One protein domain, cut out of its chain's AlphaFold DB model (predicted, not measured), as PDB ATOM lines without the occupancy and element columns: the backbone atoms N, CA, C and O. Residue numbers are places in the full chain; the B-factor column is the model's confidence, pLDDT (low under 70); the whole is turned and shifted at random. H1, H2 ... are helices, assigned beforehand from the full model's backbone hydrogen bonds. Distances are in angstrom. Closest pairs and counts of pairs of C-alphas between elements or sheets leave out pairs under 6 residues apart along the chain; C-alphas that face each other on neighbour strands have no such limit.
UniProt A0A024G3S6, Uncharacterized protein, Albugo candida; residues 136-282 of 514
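What this domain is: This is residues 136 to 282 of the 514 residues of an uncharacterized protein of Albugo candida (UniProt A0A024G3S6). What does the model look like? One very long helix, H6, is a shaft: H1 packs along one side of it, and H2, H3, H4 and H5 make a small head around its first half, with H3 crossing it. Residues 264 to 282, of which 264 to 281 belong to H6, stick out free at the far end of the shaft and make much of the length. What is it made of, and how large is it? The printed part has 147 residues with six named helices, H1 to H6 in that order, and no named strand: all helix. It is loose, with a radius of gyration of the C-alphas of 21.0 A, and spans 76 by 32 by 31 A.

How they stand to each other: What does the first helix touch? H1, residues 136 to 156, touches residues 245 to 259 of H6, residues 232 to 281, at a shallow tilt of 23 degrees, opposite ways; the closest C-alphas, of Val 144 and Lys 252, are 5.9 A apart. Where do the next two helices sit? H2, residues 163 to 175, and H6 are near each other. H3, residues 180 to 191, touches H6 about perpendicular at 82 degrees, closest at the C-alphas of Met 184 and Leu 246, 5.5 A. And the two after them? H4, residues 201 to 207, only just touches H5, residues 211 to 226, and only at the corner, with 3 pairs of C-alphas within 8 A, the closest those of Met 207 and Gly 213 at 4.3 A. H5 touches H2 at a steep tilt of 40 degrees, opposite ways, with the closest C-alphas, of Leu 173 and Ala 219, 5.9 A apart. H5 also touches H6 at a steep tilt of 51 degrees, opposite ways, closest at the C-alphas of Ser 224 and Thr 232, 5.6 A. What does the backbone show? In H1, H2, H3, H4 and H6 every O i to N i+4 pair is within hydrogen-bond range, and in H5 11 of 12 are.

Where its parts are: Where does the first helix run? H1 starts at C-alpha 136, (268.863, 324.723, 227.909), and is 30.0 A long. How long are the others? H2 measures 18.3 A, H3 16.0 A, H4 10.4 A and H5 22.9 A. Where does the longest lie? H6 runs 73.2 A from C-alpha 232 at (262.820, 289.915, 255.059) to C-alpha 281 at (252.969, 339.849, 202.398).

The domain as a whole: How far does it reach? The two C-alphas farthest apart, of Val 228 and Lys 282, are 77.0 A apart. Are there cuts or long links? The printed part has no cut, and no link is long. Where is confidence low? The pLDDT is under 70 at residues 156 to 159, 188 to 211 and 278 to 282.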
ATOM      1  N   HIS A 136     269.824 325.495 227.106       73.12
ATOM      2  CA  HIS A 136     268.863 324.723 227.909       73.12
ATOM      3  C   HIS A 136     268.487 323.384 227.254       73.12
ATOM      4  O   HIS A 136     268.372 322.364 227.924       73.12
ATOM      5  N   GLU A 137     268.358 323.350 225.924       77.38
ATOM      6  CA  GLU A 137     268.102 322.106 225.185       77.38
ATOM      7  C   GLU A 137     269.290 321.137 225.238       77.38
ATOM      8  O   GLU A 137     269.099 319.935 225.425       77.38
ATOM      9  N   LYS A 138     270.518 321.650 225.113       78.94
ATOM     10  CA  LYS A 138     271.726 320.839 225.299       78.94
ATOM     11  C   LYS A 138     271.801 320.285 226.722       78.94
ATOM     12  O   LYS A 138     272.083 319.100 226.864       78.94
ATOM     13  N   LEU A 139     271.476 321.100 227.729       81.75
ATOM     14  CA  LEU A 139     271.445 320.698 229.137       81.75
ATOM     15  C   LEU A 139     270.432 319.567 229.390       81.75
ATOM     16  O   LEU A 139     270.763 318.572 230.026       81.75
ATOM     17  N   LEU A 140     269.227 319.673 228.823       82.31
ATOM     18  CA  LEU A 140     268.195 318.630 228.884       82.31
ATOM     19  C   LEU A 140     268.688 317.301 228.295       82.31
ATOM     20  O   LEU A 140     268.515 316.241 228.891       82.31
ATOM     21  N   ILE A 141     269.336 317.348 227.129       82.94
ATOM     22  CA  ILE A 141     269.872 316.149 226.473       82.94
ATOM     23  C   ILE A 141     271.014 315.542 227.301       82.94
ATOM     24  O   ILE A 141     271.076 314.320 227.442       82.94
ATOM     25  N   THR A 142     271.901 316.364 227.869       83.56
ATOM     26  CA  THR A 142     272.964 315.877 228.760       83.56
ATOM     27  C   THR A 142     272.402 315.286 230.049       83.56
ATOM     28  O   THR A 142     272.882 314.244 230.481       83.56
ATOM     29  N   ASN A 143     271.345 315.873 230.614       82.56
ATOM     30  CA  ASN A 143     270.668 315.350 231.801       82.56
ATOM     31  C   ASN A 143     270.014 313.995 231.521       82.56
ATOM     32  O   ASN A 143     270.177 313.069 232.308       82.56
ATOM     33  N   VAL A 144     269.325 313.840 230.382       86.50
ATOM     34  CA  VAL A 144     268.738 312.551 229.973       86.50
ATOM     35  C   VAL A 144     269.819 311.484 229.791       86.50
ATOM     36  O   VAL A 144     269.635 310.366 230.260       86.50
ATOM     37  N   ARG A 145     270.963 311.823 229.178       85.44
ATOM     38  CA  ARG A 145     272.100 310.891 229.045       85.44
ATOM     39  C   ARG A 145     272.701 310.509 230.397       85.44
ATOM     40  O   ARG A 145     272.923 309.331 230.640       85.44
ATOM     41  N   ALA A 146     272.893 311.476 231.294       85.12
ATOM     42  CA  ALA A 146     273.381 311.214 232.646       85.12
ATOM     43  C   ALA A 146     272.399 310.349 233.459       85.12
ATOM     44  O   ALA A 146     272.816 309.498 234.241       85.12
ATOM     45  N   LEU A 147     271.088 310.535 233.269       84.88
ATOM     46  CA  LEU A 147     270.063 309.669 233.856       84.88
ATOM     47  C   LEU A 147     270.101 308.264 233.251       84.88
ATOM     48  O   LEU A 147     269.946 307.302 233.991       84.88
ATOM     49  N   ASP A 148     270.347 308.128 231.949       86.06
ATOM     50  CA  ASP A 148     270.510 306.826 231.299       86.06
ATOM     51  C   ASP A 148     271.731 306.062 231.806       86.06
ATOM     52  O   ASP A 148     271.625 304.874 232.100       86.06
ATOM     53  N   GLU A 149     272.860 306.740 231.994       87.25
ATOM     54  CA  GLU A 149     274.048 306.146 232.612       87.25
ATOM     55  C   GLU A 149     273.762 305.685 234.046       87.25
ATOM     56  O   GLU A 149     274.079 304.548 234.399       87.25
ATOM     57  N   LYS A 150     273.083 306.512 234.853       83.69
ATOM     58  CA  LYS A 150     272.668 306.138 236.217       83.69
ATOM     59  C   LYS A 150     271.691 304.964 236.225       83.69
ATOM     60  O   LYS A 150     271.841 304.054 237.034       83.69
ATOM     61  N   ILE A 151     270.717 304.940 235.316       85.56
ATOM     62  CA  ILE A 151     269.769 303.827 235.183       85.56
ATOM     63  C   ILE A 151     270.505 302.551 234.780       85.56
ATOM     64  O   ILE A 151     270.198 301.498 235.322       85.56
ATOM     65  N   LEU A 152     271.477 302.616 233.867       83.50
ATOM     66  CA  LEU A 152     272.269 301.450 233.466       83.50
ATOM     67  C   LEU A 152     273.135 300.922 234.615       83.50
ATOM     68  O   LEU A 152     273.186 299.709 234.814       83.50
ATOM     69  N   GLN A 153     273.749 301.814 235.397       81.56
ATOM     70  CA  GLN A 153     274.500 301.445 236.599       81.56
ATOM     71  C   GLN A 153     273.601 300.750 237.631       81.56
ATOM     72  O   GLN A 153     273.942 299.672 238.110       81.56
ATOM     73  N   VAL A 154     272.418 301.307 237.913       79.06
ATOM     74  CA  VAL A 154     271.458 300.733 238.872       79.06
ATOM     75  C   VAL A 154     270.842 299.431 238.345       79.06
ATOM     76  O   VAL A 154     270.737 298.459 239.085       79.06
ATOM     77  N   LYS A 155     270.496 299.361 237.052       71.12
ATOM     78  CA  LYS A 155     269.885 298.184 236.408       71.12
ATOM     79  C   LYS A 155     270.842 296.992 236.324       71.12
ATOM     80  O   LYS A 155     270.382 295.855 236.403       71.12
ATOM     81  N   GLY A 156     272.143 297.238 236.157       62.94
ATOM     82  CA  GLY A 156     273.174 296.197 236.207       62.94
ATOM     83  C   GLY A 156     273.404 295.645 237.617       62.94
ATOM     84  O   GLY A 156     273.901 294.534 237.768       62.94
ATOM     85  N   HIS A 157     272.992 296.393 238.641       61.88
ATOM     86  CA  HIS A 157     273.192 296.069 240.045       61.88
ATOM     87  C   HIS A 157     271.856 295.678 240.691       61.88
ATOM     88  O   HIS A 157     271.394 296.338 241.615       61.88
ATOM     89  N   LYS A 158     271.220 294.587 240.233       67.00
ATOM     90  CA  LYS A 158     270.012 294.014 240.876       67.00
ATOM     91  C   LYS A 158     270.291 293.432 242.278       67.00
ATOM     92  O   LYS A 158     269.661 292.463 242.659       67.00
ATOM     93  N   GLU A 159     271.297 293.921 243.007       67.88
ATOM     94  CA  GLU A 159     271.753 293.395 244.310       67.88
ATOM     95  C   GLU A 159     271.932 291.858 244.357       67.88
ATOM     96  O   GLU A 159     271.754 291.223 245.393       67.88
ATOM     97  N   GLY A 160     272.266 291.234 243.220       72.69
ATOM     98  CA  GLY A 160     272.370 289.776 243.116       72.69
ATOM     99  C   GLY A 160     271.028 289.040 243.187       72.69
ATOM    100  O   GLY A 160     271.011 287.883 243.598       72.69
ATOM    101  N   TRP A 161     269.915 289.697 242.846       85.31
ATOM    102  CA  TRP A 161     268.600 289.086 242.645       85.31
ATOM    103  C   TRP A 161     268.503 288.435 241.273       85.31
ATOM    104  O   TRP A 161     268.774 289.078 240.254       85.31
ATOM    105  N   ASP A 162     268.036 287.191 241.258       86.44
ATOM    106  CA  ASP A 162     267.789 286.470 240.018       86.44
ATOM    107  C   ASP A 162     266.584 287.067 239.279       86.44
ATOM    108  O   ASP A 162     265.623 287.550 239.888       86.44
ATOM    109  N   ASP A 163     266.595 286.991 237.946       86.56
ATOM    110  CA  ASP A 163     265.518 287.526 237.105       86.56
ATOM    111  C   ASP A 163     264.149 286.932 237.467       86.56
ATOM    112  O   ASP A 163     263.151 287.649 237.528       86.56
ATOM    113  N   MET A 164     264.120 285.641 237.807       86.50
ATOM    114  CA  MET A 164     262.916 284.936 238.251       86.50
ATOM    115  C   MET A 164     262.381 285.461 239.592       86.50
ATOM    116  O   MET A 164     261.170 285.644 239.746       86.50
ATOM    117  N   GLU A 165     263.266 285.723 240.561       89.25
ATOM    118  CA  GLU A 165     262.898 286.279 241.872       89.25
ATOM    119  C   GLU A 165     262.384 287.714 241.718       89.25
ATOM    120  O   GLU A 165     261.363 288.086 242.303       89.25
ATOM    121  N   HIS A 166     263.055 288.499 240.874       90.31
ATOM    122  CA  HIS A 166     262.673 289.868 240.560       90.31
ATOM    123  C   HIS A 166     261.309 289.939 239.857       90.31
ATOM    124  O   HIS A 166     260.453 290.738 240.236       90.31
ATOM    125  N   GLU A 167     261.052 289.078 238.872       90.12
ATOM    126  CA  GLU A 167     259.743 289.001 238.220       90.12
ATOM    127  C   GLU A 167     258.630 288.591 239.185       90.12
ATOM    128  O   GLU A 167     257.523 289.133 239.127       90.12
ATOM    129  N   LEU A 168     258.897 287.629 240.070       91.12
ATOM    130  CA  LEU A 168     257.935 287.214 241.086       91.12
ATOM    131  C   LEU A 168     257.628 288.363 242.052       91.12
ATOM    132  O   LEU A 168     256.462 288.599 242.371       91.12
ATOM    133  N   PHE A 169     258.651 289.110 242.465       91.38
ATOM    134  CA  PHE A 169     258.506 290.321 243.264       91.38
ATOM    135  C   PHE A 169     257.614 291.361 242.565       91.38
ATOM    136  O   PHE A 169     256.643 291.828 243.160       91.38
ATOM    137  N   LEU A 170     257.854 291.651 241.280       91.38
ATOM    138  CA  LEU A 170     257.019 292.570 240.495       91.38
ATOM    139  C   LEU A 170     255.572 292.074 240.350       91.38
ATOM    140  O   LEU A 170     254.630 292.858 240.474       91.38
ATOM    141  N   LYS A 171     255.368 290.768 240.133       92.12
ATOM    142  CA  LYS A 171     254.028 290.155 240.088       92.12
ATOM    143  C   LYS A 171     253.288 290.366 241.408       92.12
ATOM    144  O   LYS A 171     252.127 290.766 241.392       92.12
ATOM    145  N   ILE A 172     253.961 290.162 242.541       90.75
ATOM    146  CA  ILE A 172     253.371 290.385 243.866       90.75
ATOM    147  C   ILE A 172     253.038 291.868 244.073       90.75
ATOM    148  O   ILE A 172     251.945 292.168 244.546       90.75
ATOM    149  N   LEU A 173     253.909 292.802 243.682       89.50
ATOM    150  CA  LEU A 173     253.599 294.235 243.758       89.50
ATOM    151  C   LEU A 173     252.345 294.591 242.939       89.50
ATOM    152  O   LEU A 173     251.441 295.264 243.444       89.50
ATOM    153  N   ASN A 174     252.227 294.058 241.721       88.94
ATOM    154  CA  ASN A 174     251.054 294.260 240.870       88.94
ATOM    155  C   ASN A 174     249.765 293.664 241.464       88.94
ATOM    156  O   ASN A 174     248.717 294.308 241.390       88.94
ATOM    157  N   GLU A 175     249.829 292.495 242.116       89.75
ATOM    158  CA  GLU A 175     248.688 291.894 242.837       89.75
ATOM    159  C   GLU A 175     248.129 292.821 243.938       89.75
ATOM    160  O   GLU A 175     246.945 292.751 244.261       89.75
ATOM    161  N   TYR A 176     248.957 293.708 244.504       86.12
ATOM    162  CA  TYR A 176     248.554 294.693 245.516       86.12
ATOM    163  C   TYR A 176     248.261 296.091 244.945       86.12
ATOM    164  O   TYR A 176     248.160 297.059 245.706       86.12
ATOM    165  N   HIS A 177     248.092 296.206 243.624       82.69
ATOM    166  CA  HIS A 177     247.907 297.472 242.908       82.69
ATOM    167  C   HIS A 177     249.062 298.466 243.107       82.69
ATOM    168  O   HIS A 177     248.860 299.680 243.061       82.69
ATOM    169  N   LEU A 178     250.277 297.962 243.325       83.12
ATOM    170  CA  LEU A 178     251.508 298.749 243.359       83.12
ATOM    171  C   LEU A 178     252.171 298.676 241.982       83.12
ATOM    172  O   LEU A 178     253.286 298.182 241.840       83.12
ATOM    173  N   SER A 179     251.434 299.120 240.961       82.56
ATOM    174  CA  SER A 179     251.955 299.174 239.595       82.56
ATOM    175  C   SER A 179     253.080 300.202 239.495       82.56
ATOM    176  O   SER A 179     253.087 301.198 240.227       82.56
ATOM    177  N   GLU A 180     253.995 299.966 238.557       81.38
ATOM    178  CA  GLU A 180     255.135 300.830 238.254       81.38
ATOM    179  C   GLU A 180     254.718 302.302 238.143       81.38
ATOM    180  O   GLU A 180     255.336 303.157 238.770       81.38
ATOM    181  N   ASP A 181     253.627 302.606 237.436       78.75
ATOM    182  CA  ASP A 181     253.172 303.988 237.237       78.75
ATOM    183  C   ASP A 181     252.628 304.637 238.521       78.75
ATOM    184  O   ASP A 181     252.811 305.833 238.739       78.75
ATOM    185  N   ILE A 182     251.980 303.863 239.399       81.00
ATOM    186  CA  ILE A 182     251.427 304.368 240.668       81.00
ATOM    187  C   ILE A 182     252.568 304.680 241.637       81.00
ATOM    188  O   ILE A 182     252.602 305.760 242.225       81.00
ATOM    189  N   LEU A 183     253.522 303.753 241.766       79.50
ATOM    190  CA  LEU A 183     254.711 303.940 242.594       79.50
ATOM    191  C   LEU A 183     255.576 305.088 242.067       79.50
ATOM    192  O   LEU A 183     256.004 305.939 242.840       79.50
ATOM    193  N   MET A 184     255.785 305.154 240.753       81.19
ATOM    194  CA  MET A 184     256.559 306.213 240.113       81.19
ATOM    195  C   MET A 184     255.916 307.588 240.320       81.19
ATOM    196  O   MET A 184     256.618 308.527 240.686       81.19
ATOM    197  N   ASN A 185     254.595 307.717 240.155       78.06
ATOM    198  CA  ASN A 185     253.892 308.981 240.393       78.06
ATOM    199  C   ASN A 185     253.993 309.439 241.852       78.06
ATOM    200  O   ASN A 185     254.218 310.623 242.095       78.06
ATOM    201  N   GLU A 186     253.880 308.521 242.814       75.62
ATOM    202  CA  GLU A 186     254.008 308.858 244.234       75.62
ATOM    203  C   GLU A 186     255.448 309.274 244.585       75.62
ATOM    204  O   GLU A 186     255.664 310.302 245.226       75.62
ATOM    205  N   VAL A 187     256.452 308.529 244.112       73.38
ATOM    206  CA  VAL A 187     257.875 308.831 244.346       73.38
ATOM    207  C   VAL A 187     258.267 310.178 243.732       73.38
ATOM    208  O   VAL A 187     258.947 310.980 244.375       73.38
ATOM    209  N   ILE A 188     257.798 310.469 242.518       69.94
ATOM    210  CA  ILE A 188     257.997 311.766 241.861       69.94
ATOM    211  C   ILE A 188     257.293 312.890 242.634       69.94
ATOM    212  O   ILE A 188     257.884 313.951 242.841       69.94
ATOM    213  N   ALA A 189     256.047 312.682 243.075       68.38
ATOM    214  CA  ALA A 189     255.275 313.691 243.801       68.38
ATOM    215  C   ALA A 189     255.949 314.113 245.121       68.38
ATOM    216  O   ALA A 189     255.849 315.278 245.513       68.38
ATOM    217  N   HIS A 190     256.680 313.201 245.773       63.34
ATOM    218  CA  HIS A 190     257.461 313.505 246.980       63.34
ATOM    219  C   HIS A 190     258.862 314.039 246.681       63.34
ATOM    220  O   HIS A 190     259.311 314.952 247.373       63.34
ATOM    221  N   GLY A 191     259.520 313.569 245.616       55.44
ATOM    222  CA  GLY A 191     260.828 314.078 245.185       55.44
ATOM    223  C   GLY A 191     260.834 315.569 244.819       55.44
ATOM    224  O   GLY A 191     261.874 316.217 244.905       55.44
ATOM    225  N   ILE A 192     259.674 316.141 244.474       46.12
ATOM    226  CA  ILE A 192     259.505 317.584 244.216       46.12
ATOM    227  C   ILE A 192     259.405 318.400 245.523       46.12
ATOM    228  O   ILE A 192     259.708 319.593 245.521       46.12
ATOM    229  N   LYS A 193     259.024 317.787 246.654       46.91
ATOM    230  CA  LYS A 193     258.859 318.481 247.947       46.91
ATOM    231  C   LYS A 193     260.137 318.544 248.786       46.91
ATOM    232  O   LYS A 193     260.275 319.468 249.579       46.91
ATOM    233  N   THR A 194     261.086 317.627 248.606       39.06
ATOM    234  CA  THR A 194     262.332 317.577 249.391       39.06
ATOM    235  C   THR A 194     263.544 317.979 248.549       39.06
ATOM    236  O   THR A 194     264.434 317.176 248.282       39.06
ATOM    237  N   ARG A 195     263.608 319.254 248.135       37.06
ATOM    238  CA  ARG A 195     264.848 319.848 247.586       37.06
ATOM    239  C   ARG A 195     265.817 320.332 248.682       37.06
ATOM    240  O   ARG A 195     266.791 321.011 248.384       37.06
ATOM    241  N   THR A 196     265.564 319.964 249.932       39.66
ATOM    242  CA  THR A 196     266.429 320.220 251.085       39.66
ATOM    243  C   THR A 196     266.363 318.997 251.996       39.66
ATOM    244  O   THR A 196     265.291 318.675 252.503       39.66
ATOM    245  N   ASP A 197     267.485 318.290 252.102       45.03
ATOM    246  CA  ASP A 197     267.897 317.407 253.197       45.03
ATOM    247  C   ASP A 197     266.804 316.533 253.841       45.03
ATOM    248  O   ASP A 197     266.139 316.920 254.800       45.03
ATOM    249  N   ALA A 198     266.641 315.301 253.350       37.78
ATOM    250  CA  ALA A 198     265.797 314.304 254.006       37.78
ATOM    251  C   ALA A 198     266.336 312.885 253.778       37.78
ATOM    252  O   ALA A 198     266.155 312.287 252.721       37.78
ATOM    253  N   THR A 199     266.993 312.367 254.812       52.03
ATOM    254  CA  THR A 199     267.436 310.980 255.020       52.03
ATOM    255  C   THR A 199     266.348 309.927 254.761       52.03
ATOM    256  O   THR A 199     265.161 310.193 254.967       52.03
ATOM    257  N   GLU A 200     266.777 308.698 254.437       50.47
ATOM    258  CA  GLU A 200     265.984 307.461 254.238       50.47
ATOM    259  C   GLU A 200     264.844 307.253 255.264       50.47
ATOM    260  O   GLU A 200     263.787 306.713 254.941       50.47
ATOM    261  N   SER A 201     265.008 307.776 256.484       50.09
ATOM    262  CA  SER A 201     264.027 307.746 257.579       50.09
ATOM    263  C   SER A 201     262.676 308.430 257.268       50.09
ATOM    264  O   SER A 201     261.628 307.987 257.747       50.09
ATOM    265  N   ASN A 202     262.648 309.470 256.424       54.62
ATOM    266  CA  ASN A 202     261.416 310.227 256.147       54.62
ATOM    267  C   ASN A 202     260.438 309.484 255.219       54.62
ATOM    268  O   ASN A 202     259.221 309.632 255.356       54.62
ATOM    269  N   LEU A 203     260.946 308.632 254.323       56.03
ATOM    270  CA  LEU A 203     260.113 307.833 253.419       56.03
ATOM    271  C   LEU A 203     259.357 306.731 254.188       56.03
ATOM    272  O   LEU A 203     258.180 306.482 253.925       56.03
ATOM    273  N   ILE A 204     260.006 306.136 255.195       53.16
ATOM    274  CA  ILE A 204     259.454 305.073 256.056       53.16
ATOM    275  C   ILE A 204     258.295 305.606 256.907       53.16
ATOM    276  O   ILE A 204     257.216 305.007 256.954       53.16
ATOM    277  N   ASN A 205     258.485 306.775 257.527       53.41
ATOM    278  CA  ASN A 205     257.478 307.401 258.386       53.41
ATOM    279  C   ASN A 205     256.223 307.863 257.624       53.41
ATOM    280  O   ASN A 205     255.125 307.864 258.188       53.41
ATOM    281  N   TYR A 206     256.355 308.238 256.347       55.16
ATOM    282  CA  TYR A 206     255.218 308.635 255.511       55.16
ATOM    283  C   TYR A 206     254.498 307.433 254.891       55.16
ATOM    284  O   TYR A 206     253.263 307.371 254.906       55.16
ATOM    285  N   MET A 207     255.253 306.441 254.409       55.97
ATOM    286  CA  MET A 207     254.678 305.190 253.921       55.97
ATOM    287  C   MET A 207     253.821 304.568 255.023       55.97
ATOM    288  O   MET A 207     252.636 304.370 254.792       55.97
ATOM    289  N   GLY A 208     254.315 304.444 256.258       54.47
ATOM    290  CA  GLY A 208     253.555 303.890 257.390       54.47
ATOM    291  C   GLY A 208     252.191 304.542 257.696       54.47
ATOM    292  O   GLY A 208     251.329 303.885 258.281       54.47
ATOM    293  N   LYS A 209     251.946 305.795 257.278       54.72
ATOM    294  CA  LYS A 209     250.705 306.544 257.571       54.72
ATOM    295  C   LYS A 209     249.685 306.562 256.423       54.72
ATOM    296  O   LYS A 209     248.522 306.886 256.652       54.72
ATOM    297  N   SER A 210     250.076 306.187 255.207       64.94
ATOM    298  CA  SER A 210     249.206 306.221 254.021       64.94
ATOM    299  C   SER A 210     248.545 304.862 253.738       64.94
ATOM    300  O   SER A 210     249.045 303.801 254.120       64.94
ATOM    301  N   GLN A 211     247.411 304.853 253.018       67.31
ATOM    302  CA  GLN A 211     246.836 303.596 252.504       67.31
ATOM    303  C   GLN A 211     247.832 302.827 251.621       67.31
ATOM    304  O   GLN A 211     247.783 301.597 251.571       67.31
ATOM    305  N   LEU A 212     248.754 303.545 250.971       73.31
ATOM    306  CA  LEU A 212     249.833 302.976 250.179       73.31
ATOM    307  C   LEU A 212     250.805 302.170 251.049       73.31
ATOM    308  O   LEU A 212     251.100 301.032 250.703       73.31
ATOM    309  N   GLY A 213     251.201 302.668 252.223       76.62
ATOM    310  CA  GLY A 213     252.050 301.904 253.142       76.62
ATOM    311  C   GLY A 213     251.451 300.599 253.609       76.62
ATOM    312  O   GLY A 213     252.155 299.601 253.699       76.62
ATOM    313  N   ARG A 214     250.137 300.567 253.860       80.12
ATOM    314  CA  ARG A 214     249.462 299.311 254.228       80.12
ATOM    315  C   ARG A 214     249.493 298.301 253.082       80.12
ATOM    316  O   ARG A 214     249.605 297.104 253.340       80.12
ATOM    317  N   ARG A 215     249.387 298.758 251.828       83.81
ATOM    318  CA  ARG A 215     249.503 297.898 250.636       83.81
ATOM    319  C   ARG A 215     250.937 297.420 250.440       83.81
ATOM    320  O   ARG A 215     251.133 296.227 250.248       83.81
ATOM    321  N   VAL A 216     251.915 298.315 250.574       85.12
ATOM    322  CA  VAL A 216     253.348 297.998 250.502       85.12
ATOM    323  C   VAL A 216     253.724 296.983 251.574       85.12
ATOM    324  O   VAL A 216     254.268 295.938 251.247       85.12
ATOM    325  N   TYR A 217     253.348 297.215 252.831       84.44
ATOM    326  CA  TYR A 217     253.618 296.283 253.923       84.44
ATOM    327  C   TYR A 217     253.026 294.893 253.650       84.44
ATOM    328  O   TYR A 217     253.724 293.888 253.747       84.44
ATOM    329  N   LYS A 218     251.757 294.819 253.218       87.12
ATOM    330  CA  LYS A 218     251.122 293.543 252.843       87.12
ATOM    331  C   LYS A 218     251.826 292.859 251.668       87.12
ATOM    332  O   LYS A 218     251.959 291.636 251.688       87.12
ATOM    333  N   ALA A 219     252.276 293.626 250.675       87.62
ATOM    334  CA  ALA A 219     253.022 293.106 249.537       87.62
ATOM    335  C   ALA A 219     254.375 292.535 249.969       87.62
ATOM    336  O   ALA A 219     254.672 291.389 249.648       87.62
ATOM    337  N   LEU A 220     255.136 293.265 250.788       89.06
ATOM    338  CA  LEU A 220     256.421 292.810 251.324       89.06
ATOM    339  C   LEU A 220     256.262 291.562 252.206       89.06
ATOM    340  O   LEU A 220     257.028 290.613 252.056       89.06
ATOM    341  N   CYS A 221     255.215 291.487 253.036       86.81
ATOM    342  CA  CYS A 221     254.895 290.274 253.799       86.81
ATOM    343  C   CYS A 221     254.514 289.077 252.912       86.81
ATOM    344  O   CYS A 221     254.655 287.929 253.330       86.81
ATOM    345  N   LYS A 222     253.971 289.304 251.710       90.00
ATOM    346  CA  LYS A 222     253.697 288.225 250.749       90.00
ATOM    347  C   LYS A 222     254.963 287.830 249.993       90.00
ATOM    348  O   LYS A 222     255.161 286.640 249.758       90.00
ATOM    349  N   CYS A 223     255.824 288.795 249.670       88.31
ATOM    350  CA  CYS A 223     257.152 288.553 249.116       88.31
ATOM    351  C   CYS A 223     257.986 287.683 250.059       88.31
ATOM    352  O   CYS A 223     258.514 286.678 249.601       88.31
ATOM    353  N   SER A 224     258.007 287.965 251.368       88.94
ATOM    354  CA  SER A 224     258.770 287.155 252.336       88.94
ATOM    355  C   SER A 224     258.260 285.724 252.488       88.94
ATOM    356  O   SER A 224     259.024 284.831 252.835       88.94
ATOM    357  N   LYS A 225     256.982 285.470 252.180       88.88
ATOM    358  CA  LYS A 225     256.411 284.114 252.163       88.88
ATOM    359  C   LYS A 225     256.676 283.361 250.859       88.88
ATOM    360  O   LYS A 225     256.779 282.141 250.882       88.88
ATOM    361  N   LYS A 226     256.698 284.065 249.721       88.81
ATOM    362  CA  LYS A 226     256.820 283.458 248.382       88.81
ATOM    363  C   LYS A 226     258.270 283.344 247.902       88.81
ATOM    364  O   LYS A 226     258.581 282.406 247.177       88.81
ATOM    365  N   ILE A 227     259.140 284.271 248.291       88.00
ATOM    366  CA  ILE A 227     260.565 284.288 247.943       88.00
ATOM    367  C   ILE A 227     261.328 283.728 249.144       88.00
ATOM    368  O   ILE A 227     261.859 284.460 249.972       88.00
ATOM    369  N   VAL A 228     261.315 282.399 249.265       81.31
ATOM    370  CA  VAL A 228     261.835 281.675 250.441       81.31
ATOM    371  C   VAL A 228     263.357 281.809 250.580       81.31
ATOM    372  O   VAL A 228     263.893 281.680 251.675       81.31
ATOM    373  N   MET A 229     264.060 282.097 249.484       82.69
ATOM    374  CA  MET A 229     265.523 282.174 249.455       82.69
ATOM    375  C   MET A 229     266.093 283.510 249.953       82.69
ATOM    376  O   MET A 229     267.310 283.640 250.071       82.69
ATOM    377  N   ARG A 230     265.248 284.502 250.267       85.12
ATOM    378  CA  ARG A 230     265.680 285.839 250.696       85.12
ATOM    379  C   ARG A 230     265.139 286.182 252.080       85.12
ATOM    380  O   ARG A 230     263.993 285.884 252.408       85.12
ATOM    381  N   SER A 231     265.967 286.838 252.892       89.12
ATOM    382  CA  SER A 231     265.543 287.357 254.194       89.12
ATOM    383  C   SER A 231     264.542 288.504 254.026       89.12
ATOM    384  O   SER A 231     264.475 289.155 252.980       89.12
ATOM    385  N   THR A 232     263.764 288.782 255.075       86.44
ATOM    386  CA  THR A 232     262.820 289.915 255.059       86.44
ATOM    387  C   THR A 232     263.554 291.242 254.848       86.44
ATOM    388  O   THR A 232     263.063 292.089 254.106       86.44
ATOM    389  N   ASP A 233     264.756 291.381 255.412       83.62
ATOM    390  CA  ASP A 233     265.601 292.563 255.231       83.62
ATOM    391  C   ASP A 233     266.070 292.701 253.780       83.62
ATOM    392  O   ASP A 233     265.940 293.776 253.207       83.62
ATOM    393  N   ALA A 234     266.495 291.609 253.131       86.81
ATOM    394  CA  ALA A 234     266.895 291.631 251.721       86.81
ATOM    395  C   ALA A 234     265.742 292.036 250.785       86.81
ATOM    396  O   ALA A 234     265.942 292.706 249.775       86.81
ATOM    397  N   ILE A 235     264.506 291.650 251.112       87.56
ATOM    398  CA  ILE A 235     263.311 292.056 250.358       87.56
ATOM    399  C   ILE A 235     263.030 293.552 250.543       87.56
ATOM    400  O   ILE A 235     262.589 294.215 249.602       87.56
ATOM    401  N   GLN A 236     263.280 294.093 251.737       84.88
ATOM    402  CA  GLN A 236     263.151 295.524 251.996       84.88
ATOM    403  C   GLN A 236     264.232 296.329 251.269       84.88
ATOM    404  O   GLN A 236     263.881 297.303 250.607       84.88
ATOM    405  N   THR A 237     265.505 295.914 251.323       85.38
ATOM    406  CA  THR A 237     266.597 296.588 250.592       85.38
ATOM    407  C   THR A 237     266.323 296.608 249.094       85.38
ATOM    408  O   THR A 237     266.359 297.670 248.478       85.38
ATOM    409  N   HIS A 238     265.887 295.478 248.535       88.69
ATOM    410  CA  HIS A 238     265.512 295.388 247.125       88.69
ATOM    411  C   HIS A 238     264.317 296.274 246.760       88.69
ATOM    412  O   HIS A 238     264.273 296.871 245.685       88.69
ATOM    413  N   PHE A 239     263.339 296.406 247.657       87.12
ATOM    414  CA  PHE A 239     262.234 297.338 247.458       87.12
ATOM    415  C   PHE A 239     262.708 298.798 247.460       87.12
ATOM    416  O   PHE A 239     262.254 299.568 246.616       87.12
ATOM    417  N   TYR A 240     263.653 299.181 248.324       83.62
ATOM    418  CA  TYR A 240     264.253 300.521 248.292       83.62
ATOM    419  C   TYR A 240     265.049 300.771 247.013       83.62
ATOM    420  O   TYR A 240     264.854 301.805 246.371       83.62
ATOM    421  N   TRP A 241     265.872 299.807 246.599       87.75
ATOM    422  CA  TRP A 241     266.565 299.851 245.314       87.75
ATOM    423  C   TRP A 241     265.575 300.057 244.161       87.75
ATOM    424  O   TRP A 241     265.775 300.924 243.307       87.75
ATOM    425  N   TYR A 242     264.457 299.325 244.170       87.44
ATOM    426  CA  TYR A 242     263.427 299.442 243.143       87.44
ATOM    427  C   TYR A 242     262.771 300.830 243.146       87.44
ATOM    428  O   TYR A 242     262.542 301.399 242.079       87.44
ATOM    429  N   LEU A 243     262.523 301.427 244.315       85.00
ATOM    430  CA  LEU A 243     262.008 302.796 244.410       85.00
ATOM    431  C   LEU A 243     262.997 303.835 243.858       85.00
ATOM    432  O   LEU A 243     262.575 304.744 243.138       85.00
ATOM    433  N   GLU A 244     264.296 303.702 244.136       83.31
ATOM    434  CA  GLU A 244     265.312 304.615 243.592       83.31
ATOM    435  C   GLU A 244     265.460 304.441 242.071       83.31
ATOM    436  O   GLU A 244     265.535 305.423 241.329       83.31
ATOM    437  N   TYR A 245     265.386 303.204 241.572       86.69
ATOM    438  CA  TYR A 245     265.298 302.931 240.137       86.69
ATOM    439  C   TYR A 245     264.079 303.627 239.505       86.69
ATOM    440  O   TYR A 245     264.214 304.338 238.504       86.69
ATOM    441  N   LEU A 246     262.893 303.495 240.109       87.38
ATOM    442  CA  LEU A 246     261.673 304.144 239.624       87.38
ATOM    443  C   LEU A 246     261.769 305.671 239.643       87.38
ATOM    444  O   LEU A 246     261.270 306.322 238.724       87.38
ATOM    445  N   LYS A 247     262.443 306.252 240.637       84.88
ATOM    446  CA  LYS A 247     262.715 307.693 240.709       84.88
ATOM    447  C   LYS A 247     263.573 308.168 239.539       84.88
ATOM    448  O   LYS A 247     263.257 309.190 238.925       84.88
ATOM    449  N   LEU A 248     264.629 307.430 239.193       85.56
ATOM    450  CA  LEU A 248     265.491 307.752 238.052       85.56
ATOM    451  C   LEU A 248     264.726 307.663 236.728       85.56
ATOM    452  O   LEU A 248     264.769 308.594 235.919       85.56
ATOM    453  N   VAL A 249     263.968 306.579 236.529       86.25
ATOM    454  CA  VAL A 249     263.121 306.393 235.339       86.25
ATOM    455  C   VAL A 249     262.054 307.487 235.251       86.25
ATOM    456  O   VAL A 249     261.828 308.056 234.182       86.25
ATOM    457  N   GLY A 250     261.434 307.823 236.379       83.50
ATOM    458  CA  GLY A 250     260.448 308.885 236.505       83.50
ATOM    459  C   GLY A 250     260.995 310.258 236.130       83.50
ATOM    460  O   GLY A 250     260.426 310.949 235.283       83.50
ATOM    461  N   THR A 251     262.156 310.613 236.681       83.56
ATOM    462  CA  THR A 251     262.865 311.864 236.372       83.56
ATOM    463  C   THR A 251     263.218 311.934 234.885       83.56
ATOM    464  O   THR A 251     262.976 312.949 234.232       83.56
ATOM    465  N   LYS A 252     263.690 310.826 234.296       87.25
ATOM    466  CA  LYS A 252     263.949 310.740 232.851       87.25
ATOM    467  C   LYS A 252     262.674 310.976 232.031       87.25
ATOM    468  O   LYS A 252     262.703 311.730 231.057       87.25
ATOM    469  N   LYS A 253     261.544 310.360 232.408       88.38
ATOM    470  CA  LYS A 253     260.245 310.561 231.735       88.38
ATOM    471  C   LYS A 253     259.789 312.026 231.806       88.38
ATOM    472  O   LYS A 253     259.283 312.541 230.804       88.38
ATOM    473  N   GLN A 254     259.987 312.705 232.938       84.94
ATOM    474  CA  GLN A 254     259.681 314.134 233.082       84.94
ATOM    475  C   GLN A 254     260.555 315.004 232.178       84.94
ATOM    476  O   GLN A 254     260.022 315.827 231.434       84.94
ATOM    477  N   GLU A 255     261.867 314.766 232.169       85.25
ATOM    478  CA  GLU A 255     262.829 315.534 231.372       85.25
ATOM    479  C   GLU A 255     262.535 315.402 229.865       85.25
ATOM    480  O   GLU A 255     262.493 316.388 229.124       85.25
ATOM    481  N   ILE A 256     262.200 314.187 229.412       84.94
ATOM    482  CA  ILE A 256     261.758 313.924 228.033       84.94
ATOM    483  C   ILE A 256     260.431 314.625 227.728       84.94
ATOM    484  O   ILE A 256     260.262 315.180 226.639       84.94
ATOM    485  N   SER A 257     259.472 314.595 228.653       86.69
ATOM    486  CA  SER A 257     258.163 315.232 228.456       86.69
ATOM    487  C   SER A 257     258.295 316.749 228.350       86.69
ATOM    488  O   SER A 257     257.705 317.366 227.462       86.69
ATOM    489  N   TYR A 258     259.136 317.342 229.193       85.25
ATOM    490  CA  TYR A 258     259.462 318.759 229.142       85.25
ATOM    491  C   TYR A 258     260.191 319.132 227.841       85.25
ATOM    492  O   TYR A 258     259.816 320.104 227.180       85.25
ATOM    493  N   TRP A 259     261.150 318.317 227.392       86.44
ATOM    494  CA  TRP A 259     261.804 318.499 226.092       86.44
ATOM    495  C   TRP A 259     260.809 318.437 224.919       86.44
ATOM    496  O   TRP A 259     260.847 319.291 224.027       86.44
ATOM    497  N   LYS A 260     259.861 317.487 224.933       86.31
ATOM    498  CA  LYS A 260     258.784 317.396 223.929       86.31
ATOM    499  C   LYS A 260     257.899 318.644 223.932       86.31
ATOM    500  O   LYS A 260     257.609 319.182 222.864       86.31
ATOM    501  N   LEU A 261     257.513 319.135 225.111       86.44
ATOM    502  CA  LEU A 261     256.722 320.360 225.256       86.44
ATOM    503  C   LEU A 261     257.459 321.578 224.675       86.44
ATOM    504  O   LEU A 261     256.865 322.374 223.943       86.44
ATOM    505  N   LEU A 262     258.759 321.701 224.952       85.25
ATOM    506  CA  LEU A 262     259.620 322.745 224.393       85.25
ATOM    507  C   LEU A 262     259.698 322.669 222.864       85.25
ATOM    508  O   LEU A 262     259.536 323.691 222.193       85.25
ATOM    509  N   LYS A 263     259.902 321.475 222.293       83.00
ATOM    510  CA  LYS A 263     259.914 321.273 220.833       83.00
ATOM    511  C   LYS A 263     258.584 321.638 220.192       83.00
ATOM    512  O   LYS A 263     258.570 322.312 219.163       83.00
ATOM    513  N   GLU A 264     257.480 321.263 220.821       84.94
ATOM    514  CA  GLU A 264     256.144 321.584 220.334       84.94
ATOM    515  C   GLU A 264     255.848 323.091 220.408       84.94
ATOM    516  O   GLU A 264     255.245 323.655 219.496       84.94
ATOM    517  N   LYS A 265     256.321 323.785 221.452       82.62
ATOM    518  CA  LYS A 265     256.234 325.252 221.537       82.62
ATOM    519  C   LYS A 265     257.059 325.933 220.439       82.62
ATOM    520  O   LYS A 265     256.564 326.866 219.813       82.62
ATOM    521  N   LYS A 266     258.274 325.442 220.153       79.00
ATOM    522  CA  LYS A 266     259.103 325.933 219.035       79.00
ATOM    523  C   LYS A 266     258.402 325.724 217.692       79.00
ATOM    524  O   LYS A 266     258.331 326.651 216.895       79.00
ATOM    525  N   ARG A 267     257.827 324.538 217.464       77.44
ATOM    526  CA  ARG A 267     257.080 324.221 216.238       77.44
ATOM    527  C   ARG A 267     255.895 325.167 216.039       77.44
ATOM    528  O   ARG A 267     255.736 325.692 214.942       77.44
ATOM    529  N   ARG A 268     255.113 325.418 217.096       78.19
ATOM    530  CA  ARG A 268     254.007 326.389 217.075       78.19
ATOM    531  C   ARG A 268     254.494 327.797 216.744       78.19
ATOM    532  O   ARG A 268     253.999 328.374 215.787       78.19
ATOM    533  N   HIS A 269     255.542 328.284 217.410       77.38
ATOM    534  CA  HIS A 269     256.122 329.596 217.097       77.38
ATOM    535  C   HIS A 269     256.594 329.728 215.644       77.38
ATOM    536  O   HIS A 269     256.350 330.754 215.018       77.38
ATOM    537  N   THR A 270     257.240 328.705 215.081       76.12
ATOM    538  CA  THR A 270     257.663 328.734 213.673       76.12
ATOM    539  C   THR A 270     256.464 328.788 212.728       76.12
ATOM    540  O   THR A 270     256.479 329.546 211.761       76.12
ATOM    541  N   VAL A 271     255.413 328.011 213.007       76.56
ATOM    542  CA  VAL A 271     254.174 328.016 212.215       76.56
ATOM    543  C   VAL A 271     253.472 329.373 212.303       76.56
ATOM    544  O   VAL A 271     253.065 329.910 211.273       76.56
ATOM    545  N   ASP A 272     253.386 329.953 213.498       76.62
ATOM    546  CA  ASP A 272     252.767 331.261 213.724       76.62
ATOM    547  C   ASP A 272     253.560 332.382 213.041       76.62
ATOM    548  O   ASP A 272     252.962 333.240 212.393       76.62
ATOM    549  N   ASN A 273     254.896 332.329 213.069       76.38
ATOM    550  CA  ASN A 273     255.752 333.274 212.345       76.38
ATOM    551  C   ASN A 273     255.565 333.177 210.823       76.38
ATOM    552  O   ASN A 273     255.438 334.200 210.159       76.38
ATOM    553  N   ILE A 274     255.486 331.967 210.256       74.81
ATOM    554  CA  ILE A 274     255.228 331.775 208.815       74.81
ATOM    555  C   ILE A 274     253.840 332.304 208.434       74.81
ATOM    556  O   ILE A 274     253.661 332.900 207.367       74.81
ATOM    557  N   LYS A 275     252.846 332.099 209.302       77.25
ATOM    558  CA  LYS A 275     251.477 332.581 209.096       77.25
ATOM    559  C   LYS A 275     251.393 334.107 209.203       77.25
ATOM    560  O   LYS A 275     250.702 334.724 208.392       77.25
ATOM    561  N   ALA A 276     252.117 334.712 210.142       71.81
ATOM    562  CA  ALA A 276     252.228 336.160 210.290       71.81
ATOM    563  C   ALA A 276     252.940 336.798 209.085       71.81
ATOM    564  O   ALA A 276     252.425 337.760 208.522       71.81
ATOM    565  N   GLU A 277     254.040 336.207 208.613       70.62
ATOM    566  CA  GLU A 277     254.769 336.680 207.429       70.62
ATOM    567  C   GLU A 277     253.918 336.560 206.155       70.62
ATOM    568  O   GLU A 277     253.799 337.502 205.376       70.62
ATOM    569  N   SER A 278     253.198 335.445 205.996       67.56
ATOM    570  CA  SER A 278     252.243 335.265 204.891       67.56
ATOM    571  C   SER A 278     251.080 336.265 204.933       67.56
ATOM    572  O   SER A 278     250.494 336.569 203.895       67.56
ATOM    573  N   SER A 279     250.719 336.763 206.119       68.19
ATOM    574  CA  SER A 279     249.674 337.782 206.294       68.19
ATOM    575  C   SER A 279     250.215 339.197 206.053       68.19
ATOM    576  O   SER A 279     249.505 340.043 205.512       68.19
ATOM    577  N   ARG A 280     251.492 339.441 206.373       64.75
ATOM    578  CA  ARG A 280     252.205 340.693 206.087       64.75
ATOM    579  C   ARG A 280     252.436 340.886 204.583       64.75
ATOM    580  O   ARG A 280     252.150 341.955 204.060       64.75
ATOM    581  N   ILE A 281     252.817 339.828 203.866       63.25
ATOM    582  CA  ILE A 281     252.969 339.849 202.398       63.25
ATOM    583  C   ILE A 281     251.625 340.110 201.690       63.25
ATOM    584  O   ILE A 281     251.591 340.738 200.638       63.25
ATOM    585  N   LYS A 282     250.500 339.679 202.274       61.59
ATOM    586  CA  LYS A 282     249.151 339.929 201.731       61.59
ATOM    587  C   LYS A 282     248.590 341.325 202.024       61.59
ATOM    588  O   LYS A 282     247.566 341.666 201.446       61.59
TER     589      LYS A 282